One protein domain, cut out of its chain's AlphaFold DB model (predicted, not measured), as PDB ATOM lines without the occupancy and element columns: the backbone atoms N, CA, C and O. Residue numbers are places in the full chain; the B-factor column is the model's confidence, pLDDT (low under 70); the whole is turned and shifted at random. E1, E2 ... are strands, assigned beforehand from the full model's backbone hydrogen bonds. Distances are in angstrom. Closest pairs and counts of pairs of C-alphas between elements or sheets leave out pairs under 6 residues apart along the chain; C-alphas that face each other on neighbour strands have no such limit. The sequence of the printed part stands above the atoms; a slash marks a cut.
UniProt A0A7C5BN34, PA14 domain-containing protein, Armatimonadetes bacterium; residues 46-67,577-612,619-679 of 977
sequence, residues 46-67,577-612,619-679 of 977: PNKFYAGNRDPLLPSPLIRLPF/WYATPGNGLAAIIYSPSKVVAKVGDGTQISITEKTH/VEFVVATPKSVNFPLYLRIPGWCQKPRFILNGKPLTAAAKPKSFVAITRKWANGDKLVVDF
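Overview. This is residues 46 to 67, 577 to 612 and 619 to 679 of the 977 residues of the protein "PA14 domain-containing protein" of Armatimonadetes bacterium (UniProt A0A7C5BN34). Two strongly twisted sheets are stacked partly face to face as a sandwich, a larger one of six strands and a smaller one of four, with their strands running nearly along each other, while residues 46 to 67 make a long loop with no named element by the E1 edge of the smaller sheet. The larger sheet runs E3, E4, E5, E10, E7, E8 and is antiparallel; the smaller runs E1, E2, E6, E9 and is mixed, with E2 and E6 parallel. The printed part has 119 residues with no named helix and ten named strands, E1 to E10 in order along the chain, and its class is all strand. It is compact, with a radius of gyration of the C-alphas of 14.0 A, and its C-alphas span 40 by 33 by 24 A.

Arrangement. From Pro 46, residues 46 to 67 hold no named element, but residues 63 to 64 pair antiparallel with residues 578 to 579 of E1, residues 577 to 580. E1 forms a hairpin with E2, residues 584 to 587, where N 578 and O 586 are 2.9 A apart. E3, residues 593 to 599, and E4, residues 603 to 611, form another hairpin, at 157 degrees between their directions, with N 605 and O 597 at 2.8 A. E4 is the antiparallel neighbour of E5, residues 619 to 624, with N 608 and O 622 at 3.0 A. E6, residues 629 to 637, is parallel to E2 at 28 degrees, with N 634 and O 585 at 2.8 A. E7, residues 645 to 648, and E8, residues 651 to 653, form a third hairpin at 127 degrees, with N 653 and O 646 at 2.8 A. E9, residues 661 to 669, is antiparallel to E6, with N 665 and O 633 at 2.8 A. E10, residues 674 to 678, is an inner strand with antiparallel neighbours E5 and E7; N 621 and O 675 are 2.8 A apart, as are N 647 and O 676. E3 and E8 are the edge strands of the larger sheet, E1 and E9 those of the smaller. The two sheets form a sandwich, two sheets face to face, with 38 pairs of C-alphas within 10 A, best planes 35 degrees apart and strands at 17 degrees. The closest C-alphas of E2 and E3 are those of Gly 584 and Val 599, 5.5 A apart. E8 is apart from E1, E2 and E6.

Along the chain. E1 begins at C-alpha 577, at (32.352, 3.208, 15.448). The longest strands by residues are E4, E6 and E9, with nine each; from first to last C-alpha they measure 25.5 A, 24.4 A and 22.3 A. E3 measures 17.8 A, E5 16.4 A, E10 13.1 A, E2 10.4 A, E7 10.2 A, E1 9.8 A and E8 6.4 A. E4 begins at (22.202, -4.579, 3.815), and E10 ends at C-alpha 678, at (33.019, -8.226, 29.706).

Size, cuts and confidence. The two C-alphas farthest apart are those of Pro 56 and Gly 650, 44.4 A. Residues 68 to 576 are not printed, and C-alphas 67 and 577 are 11.1 A apart across that cut. Residues 613 to 618 are not printed either, with 7.7 A between C-alphas 612 and 619; the link from E4 to E5 runs across this cut. Of the links that are printed whole, E6 to E7 and E8 to E9 are short, the others are tight, and none is long. The mean pLDDT of the printed part is 97.3, and no printed residue is under 70.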
ATOM      1  N   PRO A  46      38.621  -3.981  -0.287       92.00
ATOM      2  CA  PRO A  46      38.079  -2.634  -0.138       92.00
ATOM      3  C   PRO A  46      36.670  -2.638   0.472       92.00
ATOM      4  O   PRO A  46      35.906  -3.599   0.337       92.00
ATOM      5  N   ASN A  47      36.297  -1.526   1.105       96.25
ATOM      6  CA  ASN A  47      34.908  -1.248   1.459       96.25
ATOM      7  C   ASN A  47      34.176  -0.641   0.252       96.25
ATOM      8  O   ASN A  47      34.709   0.231  -0.431       96.25
ATOM      9  N   LYS A  48      32.954  -1.101  -0.022       96.00
ATOM     10  CA  LYS A  48      32.161  -0.676  -1.191       96.00
ATOM     11  C   LYS A  48      31.136   0.421  -0.893       96.00
ATOM     12  O   LYS A  48      30.526   0.935  -1.825       96.00
ATOM     13  N   PHE A  49      30.887   0.726   0.378       97.31
ATOM     14  CA  PHE A  49      29.755   1.557   0.809       97.31
ATOM     15  C   PHE A  49      30.172   2.879   1.448       97.31
ATOM     16  O   PHE A  49      29.377   3.816   1.447       97.31
ATOM     17  N   TYR A  50      31.396   2.954   1.962       97.25
ATOM     18  CA  TYR A  50      31.938   4.118   2.651       97.25
ATOM     19  C   TYR A  50      33.251   4.554   2.012       97.25
ATOM     20  O   TYR A  50      34.033   3.723   1.551       97.25
ATOM     21  N   ALA A  51      33.479   5.867   1.977       94.69
ATOM     22  CA  ALA A  51      34.654   6.461   1.355       94.69
ATOM     23  C   ALA A  51      35.904   6.228   2.221       94.69
ATOM     24  O   ALA A  51      36.219   7.030   3.097       94.69
ATOM     25  N   GLY A  52      36.596   5.115   1.978       94.81
ATOM     26  CA  GLY A  52      37.980   4.921   2.408       94.81
ATOM     27  C   GLY A  52      38.972   5.587   1.451       94.81
ATOM     28  O   GLY A  52      38.579   6.230   0.475       94.81
ATOM     29  N   ASN A  53      40.260   5.399   1.719       96.88
ATOM     30  CA  ASN A  53      41.328   5.883   0.854       96.88
ATOM     31  C   ASN A  53      41.227   5.291  -0.557       96.88
ATOM     32  O   ASN A  53      41.175   4.073  -0.731       96.88
ATOM     33  N   ARG A  54      41.187   6.172  -1.559       95.88
ATOM     34  CA  ARG A  54      41.174   5.824  -2.983       95.88
ATOM     35  C   ARG A  54      42.607   5.630  -3.493       95.88
ATOM     36  O   ARG A  54      43.504   6.373  -3.103       95.88
ATOM     37  N   ASP A  55      42.807   4.687  -4.415       95.06
ATOM     38  CA  ASP A  55      44.086   4.523  -5.122       95.06
ATOM     39  C   ASP A  55      44.528   5.841  -5.782       95.06
ATOM     40  O   ASP A  55      43.719   6.435  -6.493       95.06
ATOM     41  N   PRO A  56      45.793   6.281  -5.611       97.25
ATOM     42  CA  PRO A  56      46.936   5.495  -5.161       97.25
ATOM     43  C   PRO A  56      47.268   5.632  -3.666       97.25
ATOM     44  O   PRO A  56      48.361   5.213  -3.285       97.25
ATOM     45  N   LEU A  57      46.412   6.220  -2.825       98.06
ATOM     46  CA  LEU A  57      46.664   6.300  -1.380       98.06
ATOM     47  C   LEU A  57      46.677   4.898  -0.743       98.06
ATOM     48  O   LEU A  57      46.026   3.978  -1.235       98.06
ATOM     49  N   LEU A  58      47.402   4.722   0.367       97.00
ATOM     50  CA  LEU A  58      47.351   3.483   1.145       97.00
ATOM     51  C   LEU A  58      45.916   3.213   1.627       97.00
ATOM     52  O   LEU A  58      45.276   4.142   2.125       97.00
ATOM     53  N   PRO A  59      45.415   1.967   1.541       96.00
ATOM     54  CA  PRO A  59      44.064   1.641   1.982       96.00
ATOM     55  C   PRO A  59      43.832   1.965   3.463       96.00
ATOM     56  O   PRO A  59      44.698   1.723   4.303       96.00
ATOM     57  N   SER A  60      42.641   2.464   3.792       95.56
ATOM     58  CA  SER A  60      42.271   2.784   5.174       95.56
ATOM     59  C   SER A  60      41.999   1.507   5.985       95.56
ATOM     60  O   SER A  60      41.108   0.742   5.602       95.56
ATOM     61  N   PRO A  61      42.682   1.280   7.121       96.25
ATOM     62  CA  PRO A  61      42.363   0.169   8.019       96.25
ATOM     63  C   PRO A  61      41.034   0.385   8.752       96.25
ATOM     64  O   PRO A  61      40.279  -0.564   8.958       96.25
ATOM     65  N   LEU A  62      40.720   1.636   9.095       98.00
ATOM     66  CA  LEU A  62      39.457   2.058   9.695       98.00
ATOM     67  C   LEU A  62      38.873   3.203   8.864       98.00
ATOM     68  O   LEU A  62      39.557   4.174   8.551       98.00
ATOM     69  N   ILE A  63      37.605   3.085   8.475       97.94
ATOM     70  CA  ILE A  63      36.930   4.032   7.581       97.94
ATOM     71  C   ILE A  63      35.879   4.778   8.396       97.94
ATOM     72  O   ILE A  63      34.945   4.154   8.908       97.94
ATOM     73  N   ARG A  64      36.032   6.101   8.542       96.19
ATOM     74  CA  ARG A  64      35.056   6.920   9.277       96.19
ATOM     75  C   ARG A  64      33.668   6.750   8.663       96.19
ATOM     76  O   ARG A  64      33.492   6.830   7.446       96.19
ATOM     77  N   LEU A  65      32.685   6.507   9.524       97.75
ATOM     78  CA  LEU A  65      31.284   6.543   9.132       97.75
ATOM     79  C   LEU A  65      30.847   8.009   8.968       97.75
ATOM     80  O   LEU A  65      31.288   8.862   9.744       97.75
ATOM     81  N   PRO A  66      29.990   8.323   7.981       96.88
ATOM     82  CA  PRO A  66      29.509   9.685   7.797       96.88
ATOM     83  C   PRO A  66      28.695  10.132   9.013       96.88
ATOM     84  O   PRO A  66      27.997   9.316   9.633       96.88
ATOM     85  N   PHE A  67      28.759  11.426   9.329       96.88
ATOM     86  CA  PHE A  67      27.896  12.043  10.338       96.88
ATOM     87  C   PHE A  67      26.427  11.620  10.178       96.88
ATOM     88  O   PHE A  67      25.903  11.516   9.071       96.88
ATOM     89  N   TRP A 577      32.547   4.249  16.461       98.62
ATOM     90  CA  TRP A 577      32.352   3.208  15.448       98.62
ATOM     91  C   TRP A 577      32.992   3.558  14.103       98.62
ATOM     92  O   TRP A 577      32.919   4.689  13.630       98.62
ATOM     93  N   TYR A 578      33.535   2.545  13.429       98.75
ATOM     94  CA  TYR A 578      34.105   2.668  12.086       98.75
ATOM     95  C   TYR A 578      33.538   1.604  11.147       98.75
ATOM     96  O   TYR A 578      33.227   0.485  11.561       98.75
ATOM     97  N   ALA A 579      33.452   1.924   9.859       98.62
ATOM     98  CA  ALA A 579      33.389   0.903   8.823       98.62
ATOM     99  C   ALA A 579      34.776   0.279   8.632       98.62
ATOM    100  O   ALA A 579      35.803   0.903   8.906       98.62
ATOM    101  N   THR A 580      34.816  -0.950   8.125       98.06
ATOM    102  CA  THR A 580      36.081  -1.638   7.846       98.06
ATOM    103  C   THR A 580      36.169  -2.117   6.397       98.06
ATOM    104  O   THR A 580      35.137  -2.316   5.734       98.06
ATOM    105  N   PRO A 581      37.393  -2.333   5.887       95.75
ATOM    106  CA  PRO A 581      37.651  -3.244   4.775       95.75
ATOM    107  C   PRO A 581      36.834  -4.549   4.877       95.75
ATOM    108  O   PRO A 581      36.529  -5.034   5.970       95.75
ATOM    109  N   GLY A 582      36.414  -5.105   3.739       94.44
ATOM    110  CA  GLY A 582      35.539  -6.286   3.712       94.44
ATOM    111  C   GLY A 582      34.071  -6.025   4.091       94.44
ATOM    112  O   GLY A 582      33.345  -6.971   4.401       94.44
ATOM    113  N   ASN A 583      33.619  -4.764   4.035       97.69
ATOM    114  CA  ASN A 583      32.242  -4.330   4.325       97.69
ATOM    115  C   ASN A 583      31.763  -4.684   5.748       97.69
ATOM    116  O   ASN A 583      30.606  -5.077   5.935       97.69
ATOM    117  N   GLY A 584      32.652  -4.587   6.737       98.12
ATOM    118  CA  GLY A 584      32.342  -4.817   8.148       98.12
ATOM    119  C   GLY A 584      32.197  -3.539   8.969       98.12
ATOM    120  O   GLY A 584      32.155  -2.430   8.429       98.12
ATOM    121  N   LEU A 585      32.142  -3.725  10.289       98.75
ATOM    122  CA  LEU A 585      32.122  -2.658  11.293       98.75
ATOM    123  C   LEU A 585      33.153  -2.936  12.387       98.75
ATOM    124  O   LEU A 585      33.424  -4.096  12.698       98.75
ATOM    125  N   ALA A 586      33.682  -1.880  12.995       98.69
ATOM    126  CA  ALA A 586      34.543  -1.937  14.166       98.69
ATOM    127  C   ALA A 586      33.978  -1.070  15.296       98.69
ATOM    128  O   ALA A 586      33.720   0.114  15.081       98.69
ATOM    129  N   ALA A 587      33.832  -1.655  16.487       98.56
ATOM    130  CA  ALA A 587      33.624  -0.923  17.733       98.56
ATOM    131  C   ALA A 587      34.998  -0.626  18.349       98.56
ATOM    132  O   ALA A 587      35.754  -1.557  18.663       98.56
ATOM    133  N   ILE A 588      35.344   0.659  18.458       96.75
ATOM    134  CA  ILE A 588      36.667   1.102  18.917       96.75
ATOM    135  C   ILE A 588      36.571   1.648  20.335       96.75
ATOM    136  O   ILE A 588      37.120   1.050  21.262       96.75
ATOM    137  N   ILE A 589      35.893   2.778  20.505       95.38
ATOM    138  CA  ILE A 589      35.755   3.439  21.798       95.38
ATOM    139  C   ILE A 589      34.389   3.059  22.339       95.38
ATOM    140  O   ILE A 589      33.371   3.447  21.770       95.38
ATOM    141  N   TYR A 590      34.376   2.259  23.402       98.38
ATOM    142  CA  TYR A 590      33.128   1.732  23.933       98.38
ATOM    143  C   TYR A 590      32.346   2.850  24.609       98.38
ATOM    144  O   TYR A 590      32.867   3.566  25.465       98.38
ATOM    145  N   SER A 591      31.109   3.051  24.183       97.75
ATOM    146  CA  SER A 591      30.228   4.111  24.661       97.75
ATOM    147  C   SER A 591      28.777   3.788  24.301       97.75
ATOM    148  O   SER A 591      28.518   3.243  23.224       97.75
ATOM    149  N   PRO A 592      27.810   4.137  25.171       98.50
ATOM    150  CA  PRO A 592      26.395   3.916  24.892       98.50
ATOM    151  C   PRO A 592      26.005   4.613  23.587       98.50
ATOM    152  O   PRO A 592      26.107   5.835  23.455       98.50
ATOM    153  N   SER A 593      25.618   3.823  22.592       98.56
ATOM    154  CA  SER A 593      25.385   4.325  21.241       98.56
ATOM    155  C   SER A 593      24.579   3.348  20.391       98.56
ATOM    156  O   SER A 593      24.452   2.161  20.690       98.56
ATOM    157  N   LYS A 594      24.057   3.834  19.271       98.69
ATOM    158  CA  LYS A 594      23.492   3.015  18.204       98.69
ATOM    159  C   LYS A 594      24.109   3.414  16.874       98.69
ATOM    160  O   LYS A 594      23.948   4.543  16.425       98.69
ATOM    161  N   VAL A 595      24.747   2.467  16.197       98.81
ATOM    162  CA  VAL A 595      25.254   2.660  14.833       98.81
ATOM    163  C   VAL A 595      24.243   2.145  13.810       98.81
ATOM    164  O   VAL A 595      23.649   1.085  14.004       98.81
ATOM    165  N   VAL A 596      24.048   2.876  12.713       98.62
ATOM    166  CA  VAL A 596      23.246   2.498  11.542       98.62
ATOM    167  C   VAL A 596      24.151   2.514  10.315       98.62
ATOM    168  O   VAL A 596      24.645   3.564   9.912       98.62
ATOM    169  N   ALA A 597      24.370   1.351   9.700       98.56
ATOM    170  CA  ALA A 597      25.353   1.222   8.630       98.56
ATOM    171  C   ALA A 597      25.037   0.106   7.621       98.56
ATOM    172  O   ALA A 597      24.324  -0.848   7.926       98.56
ATOM    173  N   LYS A 598      25.582   0.225   6.405       98.69
ATOM    174  CA  LYS A 598      25.563  -0.806   5.361       98.69
ATOM    175  C   LYS A 598      26.718  -1.781   5.569       98.69
ATOM    176  O   LYS A 598      27.863  -1.361   5.696       98.69
ATOM    177  N   VAL A 599      26.429  -3.078   5.533       98.62
ATOM    178  CA  VAL A 599      27.419  -4.146   5.746       98.62
ATOM    179  C   VAL A 599      27.267  -5.273   4.727       98.62
ATOM    180  O   VAL A 599      26.228  -5.402   4.076       98.62
ATOM    181  N   GLY A 600      28.295  -6.113   4.596       97.44
ATOM    182  CA  GLY A 600      28.273  -7.336   3.792       97.44
ATOM    183  C   GLY A 600      27.905  -7.087   2.326       97.44
ATOM    184  O   GLY A 600      28.707  -6.567   1.550       97.44
ATOM    185  N   ASP A 601      26.683  -7.469   1.954       97.19
ATOM    186  CA  ASP A 601      26.109  -7.328   0.610       97.19
ATOM    187  C   ASP A 601      25.432  -5.964   0.353       97.19
ATOM    188  O   ASP A 601      24.835  -5.763  -0.701       97.19
ATOM    189  N   GLY A 602      25.527  -5.024   1.299       98.12
ATOM    190  CA  GLY A 602      24.898  -3.700   1.236       98.12
ATOM    191  C   GLY A 602      23.628  -3.579   2.069       98.12
ATOM    192  O   GLY A 602      22.975  -2.533   2.039       98.12
ATOM    193  N   THR A 603      23.290  -4.618   2.835       98.44
ATOM    194  CA  THR A 603      22.202  -4.579   3.815       98.44
ATOM    195  C   THR A 603      22.470  -3.495   4.854       98.44
ATOM    196  O   THR A 603      23.517  -3.501   5.498       98.44
ATOM    197  N   GLN A 604      21.515  -2.580   5.037       98.69
ATOM    198  CA  GLN A 604      21.545  -1.629   6.143       98.69
ATOM    199  C   GLN A 604      21.084  -2.324   7.427       98.69
ATOM    200  O   GLN A 604      20.016  -2.938   7.462       98.69
ATOM    201  N   ILE A 605      21.900  -2.226   8.468       98.75
ATOM    202  CA  ILE A 605      21.653  -2.783   9.797       98.75
ATOM    203  C   ILE A 605      21.764  -1.683  10.849       98.75
ATOM    204  O   ILE A 605      22.277  -0.598  10.566       98.75
ATOM    205  N   SER A 606      21.357  -1.989  12.077       98.81
ATOM    206  CA  SER A 606      21.799  -1.229  13.241       98.81
ATOM    207  C   SER A 606      22.373  -2.126  14.326       98.81
ATOM    208  O   SER A 606      21.884  -3.239  14.523       98.81
ATOM    209  N   ILE A 607      23.364  -1.629  15.059       98.88
ATOM    210  CA  ILE A 607      23.877  -2.270  16.272       98.88
ATOM    211  C   ILE A 607      23.709  -1.279  17.417       98.88
ATOM    212  O   ILE A 607      24.227  -0.169  17.345       98.88
ATOM    213  N   THR A 608      22.963  -1.669  18.450       98.88
ATOM    214  CA  THR A 608      22.864  -0.897  19.695       98.88
ATOM    215  C   THR A 608      23.901  -1.414  20.680       98.88
ATOM    216  O   THR A 608      23.888  -2.600  21.007       98.88
ATOM    217  N   GLU A 609      24.764  -0.527  21.148       98.69
ATOM    218  CA  GLU A 609      25.748  -0.725  22.202       98.69
ATOM    219  C   GLU A 609      25.189  -0.213  23.533       98.69
ATOM    220  O   GLU A 609      25.028   0.986  23.746       98.69
ATOM    221  N   LYS A 610      24.889  -1.136  24.447       98.62
ATOM    222  CA  LYS A 610      24.395  -0.839  25.793       98.62
ATOM    223  C   LYS A 610      25.519  -1.035  26.790       98.62
ATOM    224  O   LYS A 610      25.990  -2.159  26.987       98.62
ATOM    225  N   THR A 611      25.941   0.047  27.430       98.50
ATOM    226  CA  THR A 611      27.015   0.005  28.416       98.50
ATOM    227  C   THR A 611      27.015   1.237  29.317       98.50
ATOM    228  O   THR A 611      26.552   2.303  28.926       98.50
ATOM    229  N   HIS A 612      27.585   1.081  30.511       97.88
ATOM    230  CA  HIS A 612      27.999   2.186  31.379       97.88
ATOM    231  C   HIS A 612      29.520   2.410  31.324       97.88
ATOM    232  O   HIS A 612      30.082   3.055  32.209       97.88
ATOM    233  N   VAL A 619      29.801  -4.556  28.093       98.75
ATOM    234  CA  VAL A 619      29.283  -3.969  26.851       98.75
ATOM    235  C   VAL A 619      28.386  -4.986  26.148       98.75
ATOM    236  O   VAL A 619      28.816  -6.103  25.871       98.75
ATOM    237  N   GLU A 620      27.129  -4.634  25.877       98.81
ATOM    238  CA  GLU A 620      26.182  -5.475  25.133       98.81
ATOM    239  C   GLU A 620      25.876  -4.865  23.764       98.81
ATOM    240  O   GLU A 620      25.320  -3.778  23.672       98.81
ATOM    241  N   PHE A 621      26.170  -5.607  22.700       98.88
ATOM    242  CA  PHE A 621      25.807  -5.282  21.326       98.88
ATOM    243  C   PHE A 621      24.561  -6.064  20.913       98.88
ATOM    244  O   PHE A 621      24.549  -7.297  20.977       98.88
ATOM    245  N   VAL A 622      23.533  -5.365  20.438       98.81
ATOM    246  CA  VAL A 622      22.297  -5.963  19.914       98.81
ATOM    247  C   VAL A 622      22.164  -5.638  18.432       98.81
ATOM    248  O   VAL A 622      22.033  -4.472  18.061       98.81
ATOM    249  N   VAL A 623      22.179  -6.666  17.585       98.81
ATOM    250  CA  VAL A 623      22.082  -6.516  16.127       98.81
ATOM    251  C   VAL A 623      20.619  -6.493  15.695       98.81
ATOM    252  O   VAL A 623      19.875  -7.442  15.941       98.81
ATOM    253  N   ALA A 624      20.214  -5.449  14.977       98.81
ATOM    254  CA  ALA A 624      18.952  -5.396  14.253       98.81
ATOM    255  C   ALA A 624      19.222  -5.373  12.744       98.81
ATOM    256  O   ALA A 624      19.987  -4.547  12.246       98.81
ATOM    257  N   THR A 625      18.608  -6.297  12.009       98.50
ATOM    258  CA  THR A 625      18.815  -6.435  10.560       98.50
ATOM    259  C   THR A 625      17.550  -6.956   9.877       98.50
ATOM    260  O   THR A 625      16.905  -7.856  10.415       98.50
ATOM    261  N   PRO A 626      17.182  -6.455   8.680       98.06
ATOM    262  CA  PRO A 626      15.998  -6.933   7.960       98.06
ATOM    263  C   PRO A 626      16.149  -8.369   7.436       98.06
ATOM    264  O   PRO A 626      15.157  -9.050   7.184       98.06
ATOM    265  N   LYS A 627      17.386  -8.843   7.256       97.50
ATOM    266  CA  LYS A 627      17.697 -10.212   6.831       97.50
ATOM    267  C   LYS A 627      19.028 -10.667   7.410       97.50
ATOM    268  O   LYS A 627      19.878  -9.851   7.757       97.50
ATOM    269  N   SER A 628      19.248 -11.974   7.479       97.50
ATOM    270  CA  SER A 628      20.545 -12.483   7.916       97.50
ATOM    271  C   SER A 628      21.647 -12.140   6.908       97.50
ATOM    272  O   SER A 628      21.548 -12.524   5.741       97.50
ATOM    273  N   VAL A 629      22.712 -11.478   7.359       97.81
ATOM    274  CA  VAL A 629      23.795 -10.949   6.511       97.81
ATOM    275  C   VAL A 629      25.160 -11.343   7.076       97.81
ATOM    276  O   VAL A 629      25.359 -11.365   8.288       97.81
ATOM    277  N   ASN A 630      26.097 -11.717   6.202       97.62
ATOM    278  CA  ASN A 630      27.453 -12.100   6.595       97.62
ATOM    279  C   ASN A 630      28.400 -10.903   6.507       97.62
ATOM    280  O   ASN A 630      28.555 -10.337   5.425       97.62
ATOM    281  N   PHE A 631      29.050 -10.560   7.615       97.81
ATOM    282  CA  PHE A 631      30.070  -9.514   7.672       97.81
ATOM    283  C   PHE A 631      30.973  -9.700   8.907       97.81
ATOM    284  O   PHE A 631      30.561 -10.360   9.872       97.81
ATOM    285  N   PRO A 632      32.203  -9.156   8.890       97.69
ATOM    286  CA  PRO A 632      33.066  -9.134  10.064       97.69
ATOM    287  C   PRO A 632      32.688  -7.986  11.015       97.69
ATOM    288  O   PRO A 632      32.559  -6.837  10.592       97.69
ATOM    289  N   LEU A 633      32.541  -8.299  12.304       98.50
ATOM    290  CA  LEU A 633      32.474  -7.322  13.392       98.50
ATOM    291  C   LEU A 633      33.797  -7.353  14.163       98.50
ATOM    292  O   LEU A 633      34.170  -8.395  14.703       98.50
ATOM    293  N   TYR A 634      34.500  -6.227  14.196       98.62
ATOM    294  CA  TYR A 634      35.763  -6.049  14.903       98.62
ATOM    295  C   TYR A 634      35.516  -5.380  16.256       98.62
ATOM    296  O   TYR A 634      34.780  -4.400  16.346       98.62
ATOM    297  N   LEU A 635      36.150  -5.897  17.303       98.56
ATOM    298  CA  LEU A 635      36.098  -5.343  18.654       98.56
ATOM    299  C   LEU A 635      37.510  -4.990  19.105       98.56
ATOM    300  O   LEU A 635      38.369  -5.877  19.118       98.56
ATOM    301  N   ARG A 636      37.761  -3.735  19.496       98.19
ATOM    302  CA  ARG A 636      39.035  -3.363  20.129       98.19
ATOM    303  C   ARG A 636      39.178  -4.075  21.474       98.19
ATOM    304  O   ARG A 636      38.270  -4.059  22.297       98.19
ATOM    305  N   ILE A 637      40.347  -4.625  21.751       98.38
ATOM    306  CA  ILE A 637      40.733  -5.038  23.100       98.38
ATOM    307  C   ILE A 637      41.566  -3.908  23.702       98.38
ATOM    308  O   ILE A 637      42.691  -3.702  23.235       98.38
ATOM    309  N   PRO A 638      41.039  -3.162  24.698       98.38
ATOM    310  CA  PRO A 638      41.771  -2.053  25.300       98.38
ATOM    311  C   PRO A 638      43.134  -2.514  25.807       98.38
ATOM    312  O   PRO A 638      43.240  -3.614  26.361       98.38
ATOM    313  N   GLY A 639      44.178  -1.692  25.660       97.50
ATOM    314  CA  GLY A 639      45.537  -2.083  26.054       97.50
ATOM    315  C   GLY A 639      45.693  -2.399  27.539       97.50
ATOM    316  O   GLY A 639      46.640  -3.066  27.950       97.50
ATOM    317  N   TRP A 640      44.729  -1.965  28.342       96.31
ATOM    318  CA  TRP A 640      44.665  -2.248  29.756       96.31
ATOM    319  C   TRP A 640      43.978  -3.570  30.136       96.31
ATOM    320  O   TRP A 640      44.127  -4.026  31.270       96.31
ATOM    321  N   CYS A 641      43.208  -4.187  29.234       97.38
ATOM    322  CA  CYS A 641      42.399  -5.367  29.538       97.38
ATOM    323  C   CYS A 641      43.129  -6.665  29.170       97.38
ATOM    324  O   CYS A 641      43.346  -6.951  27.996       97.38
ATOM    325  N   GLN A 642      43.417  -7.505  30.169       94.81
ATOM    326  CA  GLN A 642      44.172  -8.752  29.974       94.81
ATOM    327  C   GLN A 642      43.302  -9.965  29.612       94.81
ATOM    328  O   GLN A 642      43.729 -10.827  28.850       94.81
ATOM    329  N   LYS A 643      42.093 -10.072  30.181       95.38
ATOM    330  CA  LYS A 643      41.257 -11.288  30.103       95.38
ATOM    331  C   LYS A 643      39.804 -10.970  29.716       95.38
ATOM    332  O   LYS A 643      38.900 -11.207  30.520       95.38
ATOM    333  N   PRO A 644      39.549 -10.412  28.519       97.19
ATOM    334  CA  PRO A 644      38.186 -10.131  28.077       97.19
ATOM    335  C   PRO A 644      37.385 -11.430  27.914       97.19
ATOM    336  O   PRO A 644      37.927 -12.470  27.531       97.19
ATOM    337  N   ARG A 645      36.078 -11.376  28.184       97.69
ATOM    338  CA  ARG A 645      35.163 -12.516  28.000       97.69
ATOM    339  C   ARG A 645      34.087 -12.161  26.989       97.69
ATOM    340  O   ARG A 645      33.498 -11.091  27.081       97.69
ATOM    341  N   PHE A 646      33.795 -13.082  26.077       97.94
ATOM    342  CA  PHE A 646      32.812 -12.889  25.014       97.94
ATOM    343  C   PHE A 646      31.669 -13.887  25.178       97.94
ATOM    344  O   PHE A 646      31.895 -15.072  25.430       97.94
ATOM    345  N   ILE A 647      30.434 -13.419  25.022       97.94
ATOM    346  CA  ILE A 647      29.224 -14.235  25.113       97.94
ATOM    347  C   ILE A 647      28.344 -13.897  23.913       97.94
ATOM    348  O   ILE A 647      27.855 -12.779  23.791       97.94
ATOM    349  N   LEU A 648      28.119 -14.866  23.030       97.62
ATOM    350  CA  LEU A 648      27.268 -14.721  21.853       97.62
ATOM    351  C   LEU A 648      25.973 -15.508  22.064       97.62
ATOM    352  O   LEU A 648      26.001 -16.727  22.227       97.62
ATOM    353  N   ASN A 649      24.832 -14.818  22.062       97.06
ATOM    354  CA  ASN A 649      23.502 -15.405  22.263       97.06
ATOM    355  C   ASN A 649      23.425 -16.301  23.516       97.06
ATOM    356  O   ASN A 649      22.899 -17.413  23.476       97.06
ATOM    357  N   GLY A 650      24.009 -15.833  24.624       96.19
ATOM    358  CA  GLY A 650      24.053 -16.552  25.903       96.19
ATOM    359  C   GLY A 650      25.095 -17.674  25.989       96.19
ATOM    360  O   GLY A 650      25.229 -18.282  27.047       96.19
ATOM    361  N   LYS A 651      25.855 -17.948  24.920       96.19
ATOM    362  CA  LYS A 651      26.907 -18.973  24.904       96.19
ATOM    363  C   LYS A 651      28.298 -18.333  24.941       96.19
ATOM    364  O   LYS A 651      28.536 -17.403  24.169       96.19
ATOM    365  N   PRO A 652      29.226 -18.815  25.785       96.12
ATOM    366  CA  PRO A 652      30.609 -18.353  25.764       96.12
ATOM    367  C   PRO A 652      31.233 -18.497  24.373       96.12
ATOM    368  O   PRO A 652      31.033 -19.503  23.690       96.12
ATOM    369  N   LEU A 653      31.998 -17.490  23.971       94.12
ATOM    370  CA  LEU A 653      32.740 -17.447  22.721       94.12
ATOM    371  C   LEU A 653      34.234 -17.342  23.053       94.12
ATOM    372  O   LEU A 653      34.669 -16.395  23.706       94.12
ATOM    373  N   THR A 654      35.028 -18.321  22.626       92.19
ATOM    374  CA  THR A 654      36.472 -18.336  22.894       92.19
ATOM    375  C   THR A 654      37.218 -17.523  21.843       92.19
ATOM    376  O   THR A 654      37.171 -17.844  20.658       92.19
ATOM    377  N   ALA A 655      37.953 -16.506  22.284       90.19
ATOM    378  CA  ALA A 655      38.900 -15.757  21.469       90.19
ATOM    379  C   ALA A 655      40.226 -15.649  22.230       90.19
ATOM    380  O   ALA A 655      40.224 -15.337  23.418       90.19
ATOM    381  N   ALA A 656      41.355 -15.878  21.555       90.38
ATOM    382  CA  ALA A 656      42.696 -15.701  22.126       90.38
ATOM    383  C   ALA A 656      43.098 -14.211  22.158       90.38
ATOM    384  O   ALA A 656      44.144 -13.821  21.643       90.38
ATOM    385  N   ALA A 657      42.197 -13.370  22.665       92.50
ATOM    386  CA  ALA A 657      42.328 -11.921  22.674       92.50
ATOM    387  C   ALA A 657      43.591 -11.486  23.433       92.50
ATOM    388  O   ALA A 657      43.843 -11.967  24.537       92.50
ATOM    389  N   LYS A 658      44.348 -10.551  22.855       94.06
ATOM    390  CA  LYS A 658      45.503  -9.906  23.495       94.06
ATOM    391  C   LYS A 658      45.242  -8.399  23.646       94.06
ATOM    392  O   LYS A 658      44.510  -7.845  22.820       94.06
ATOM    393  N   PRO A 659      45.816  -7.718  24.650       96.81
ATOM    394  CA  PRO A 659      45.742  -6.261  24.738       96.81
ATOM    395  C   PRO A 659      46.213  -5.586  23.442       96.81
ATOM    396  O   PRO A 659      47.115  -6.103  22.779       96.81
ATOM    397  N   LYS A 660      45.616  -4.440  23.089       96.19
ATOM    398  CA  LYS A 660      45.934  -3.671  21.867       96.19
ATOM    399  C   LYS A 660      45.802  -4.491  20.577       96.19
ATOM    400  O   LYS A 660      46.615  -4.373  19.667       96.19
ATOM    401  N   SER A 661      44.775  -5.332  20.498       97.00
ATOM    402  CA  SER A 661      44.419  -6.061  19.275       97.00
ATOM    403  C   SER A 661      42.929  -5.972  18.990       97.00
ATOM    404  O   SER A 661      42.145  -5.554  19.842       97.00
ATOM    405  N   PHE A 662      42.531  -6.392  17.798       98.25
ATOM    406  CA  PHE A 662      41.140  -6.614  17.454       98.25
ATOM    407  C   PHE A 662      40.764  -8.081  17.607       98.25
ATOM    408  O   PHE A 662      41.485  -8.969  17.149       98.25
ATOM    409  N   VAL A 663      39.566  -8.334  18.130       98.25
ATOM    410  CA  VAL A 663      38.866  -9.605  17.927       98.25
ATOM    411  C   VAL A 663      37.879  -9.427  16.778       98.25
ATOM    412  O   VAL A 663      36.903  -8.691  16.893       98.25
ATOM    413  N   ALA A 664      38.139 -10.101  15.661       97.62
ATOM    414  CA  ALA A 664      37.291 -10.106  14.478       97.62
ATOM    415  C   ALA A 664      36.355 -11.320  14.501       97.62
ATOM    416  O   ALA A 664      36.807 -12.464  14.418       97.62
ATOM    417  N   ILE A 665      35.047 -11.079  14.573       97.81
ATOM    418  CA  ILE A 665      34.004 -12.109  14.545       97.81
ATOM    419  C   ILE A 665      33.289 -12.025  13.196       97.81
ATOM    420  O   ILE A 665      32.459 -11.148  12.962       97.81
ATOM    421  N   THR A 666      33.603 -12.956  12.297       96.94
ATOM    422  CA  THR A 666      32.958 -13.067  10.983       96.94
ATOM    423  C   THR A 666      31.929 -14.179  11.008       96.94
ATOM    424  O   THR A 666      32.261 -15.351  11.203       96.94
ATOM    425  N   ARG A 667      30.664 -13.816  10.808       96.44
ATOM    426  CA  ARG A 667      29.560 -14.771  10.741       96.44
ATOM    427  C   ARG A 667      28.367 -14.179  10.010       96.44
ATOM    428  O   ARG A 667      28.303 -12.978   9.749       96.44
ATOM    429  N   LYS A 668      27.385 -15.038   9.747       97.25
ATOM    430  CA  LYS A 668      26.051 -14.636   9.313       97.25
ATOM    431  C   LYS A 668      25.244 -14.167  10.528       97.25
ATOM    432  O   LYS A 668      24.755 -14.993  11.299       97.25
ATOM    433  N   TRP A 669      25.144 -12.856  10.702       98.06
ATOM    434  CA  TRP A 669      24.391 -12.211  11.776       98.06
ATOM    435  C   TRP A 669      22.895 -12.212  11.459       98.06
ATOM    436  O   TRP A 669      22.507 -11.989  10.310       98.06
ATOM    437  N   ALA A 670      22.057 -12.475  12.458       98.00
ATOM    438  CA  ALA A 670      20.601 -12.462  12.374       98.00
ATOM    439  C   ALA A 670      20.000 -11.384  13.289       98.00
ATOM    440  O   ALA A 670      20.648 -10.894  14.214       98.00
ATOM    441  N   ASN A 671      18.748 -11.011  13.019       98.56
ATOM    442  CA  ASN A 671      18.030 -10.039  13.834       98.56
ATOM    443  C   ASN A 671      17.896 -10.531  15.280       98.56
ATOM    444  O   ASN A 671      17.468 -11.661  15.507       98.56
ATOM    445  N   GLY A 672      18.225  -9.672  16.240       98.19
ATOM    446  CA  GLY A 672      18.188  -9.985  17.665       98.19
ATOM    447  C   GLY A 672      19.411 -10.736  18.188       98.19
ATOM    448  O   GLY A 672      19.429 -11.051  19.377       98.19
ATOM    449  N   ASP A 673      20.426 -11.009  17.356       98.62
ATOM    450  CA  ASP A 673      21.698 -11.542  17.849       98.62
ATOM    451  C   ASP A 673      22.308 -10.581  18.879       98.62
ATOM    452  O   ASP A 673      22.356  -9.364  18.670       98.62
ATOM    453  N   LYS A 674      22.792 -11.145  19.986       98.69
ATOM    454  CA  LYS A 674      23.394 -10.416  21.102       98.69
ATOM    455  C   LYS A 674      24.822 -10.868  21.331       98.69
ATOM    456  O   LYS A 674      25.063 -12.054  21.559       98.69
ATOM    457  N   LEU A 675      25.748  -9.921  21.332       98.69
ATOM    458  CA  LEU A 675      27.137 -10.138  21.711       98.69
ATOM    459  C   LEU A 675      27.432  -9.319  22.964       98.69
ATOM    460  O   LEU A 675      27.356  -8.101  22.932       98.69
ATOM    461  N   VAL A 676      27.773  -9.984  24.061       98.75
ATOM    462  CA  VAL A 676      28.224  -9.331  25.292       98.75
ATOM    463  C   VAL A 676      29.729  -9.501  25.408       98.75
ATOM    464  O   VAL A 676      30.250 -10.600  25.200       98.75
ATOM    465  N   VAL A 677      30.410  -8.419  25.760       98.31
ATOM    466  CA  VAL A 677      31.828  -8.401  26.095       98.31
ATOM    467  C   VAL A 677      31.967  -7.897  27.523       98.31
ATOM    468  O   VAL A 677      31.488  -6.816  27.847       98.31
ATOM    469  N   ASP A 678      32.609  -8.684  28.380       98.06
ATOM    470  CA  ASP A 678      33.019  -8.226  29.706       98.06
ATOM    471  C   ASP A 678      34.523  -7.933  29.677       98.06
ATOM    472  O   ASP A 678      35.326  -8.839  29.426       98.06
ATOM    473  N   PHE A 679      34.902  -6.697  29.993       98.19
ATOM    474  CA  PHE A 679      36.281  -6.273  30.224       98.19
ATOM    475  C   PHE A 679      36.556  -6.200  31.735       98.19
ATOM    476  O   PHE A 679      36.079  -5.272  32.394       98.19
TER     477      PHE A 679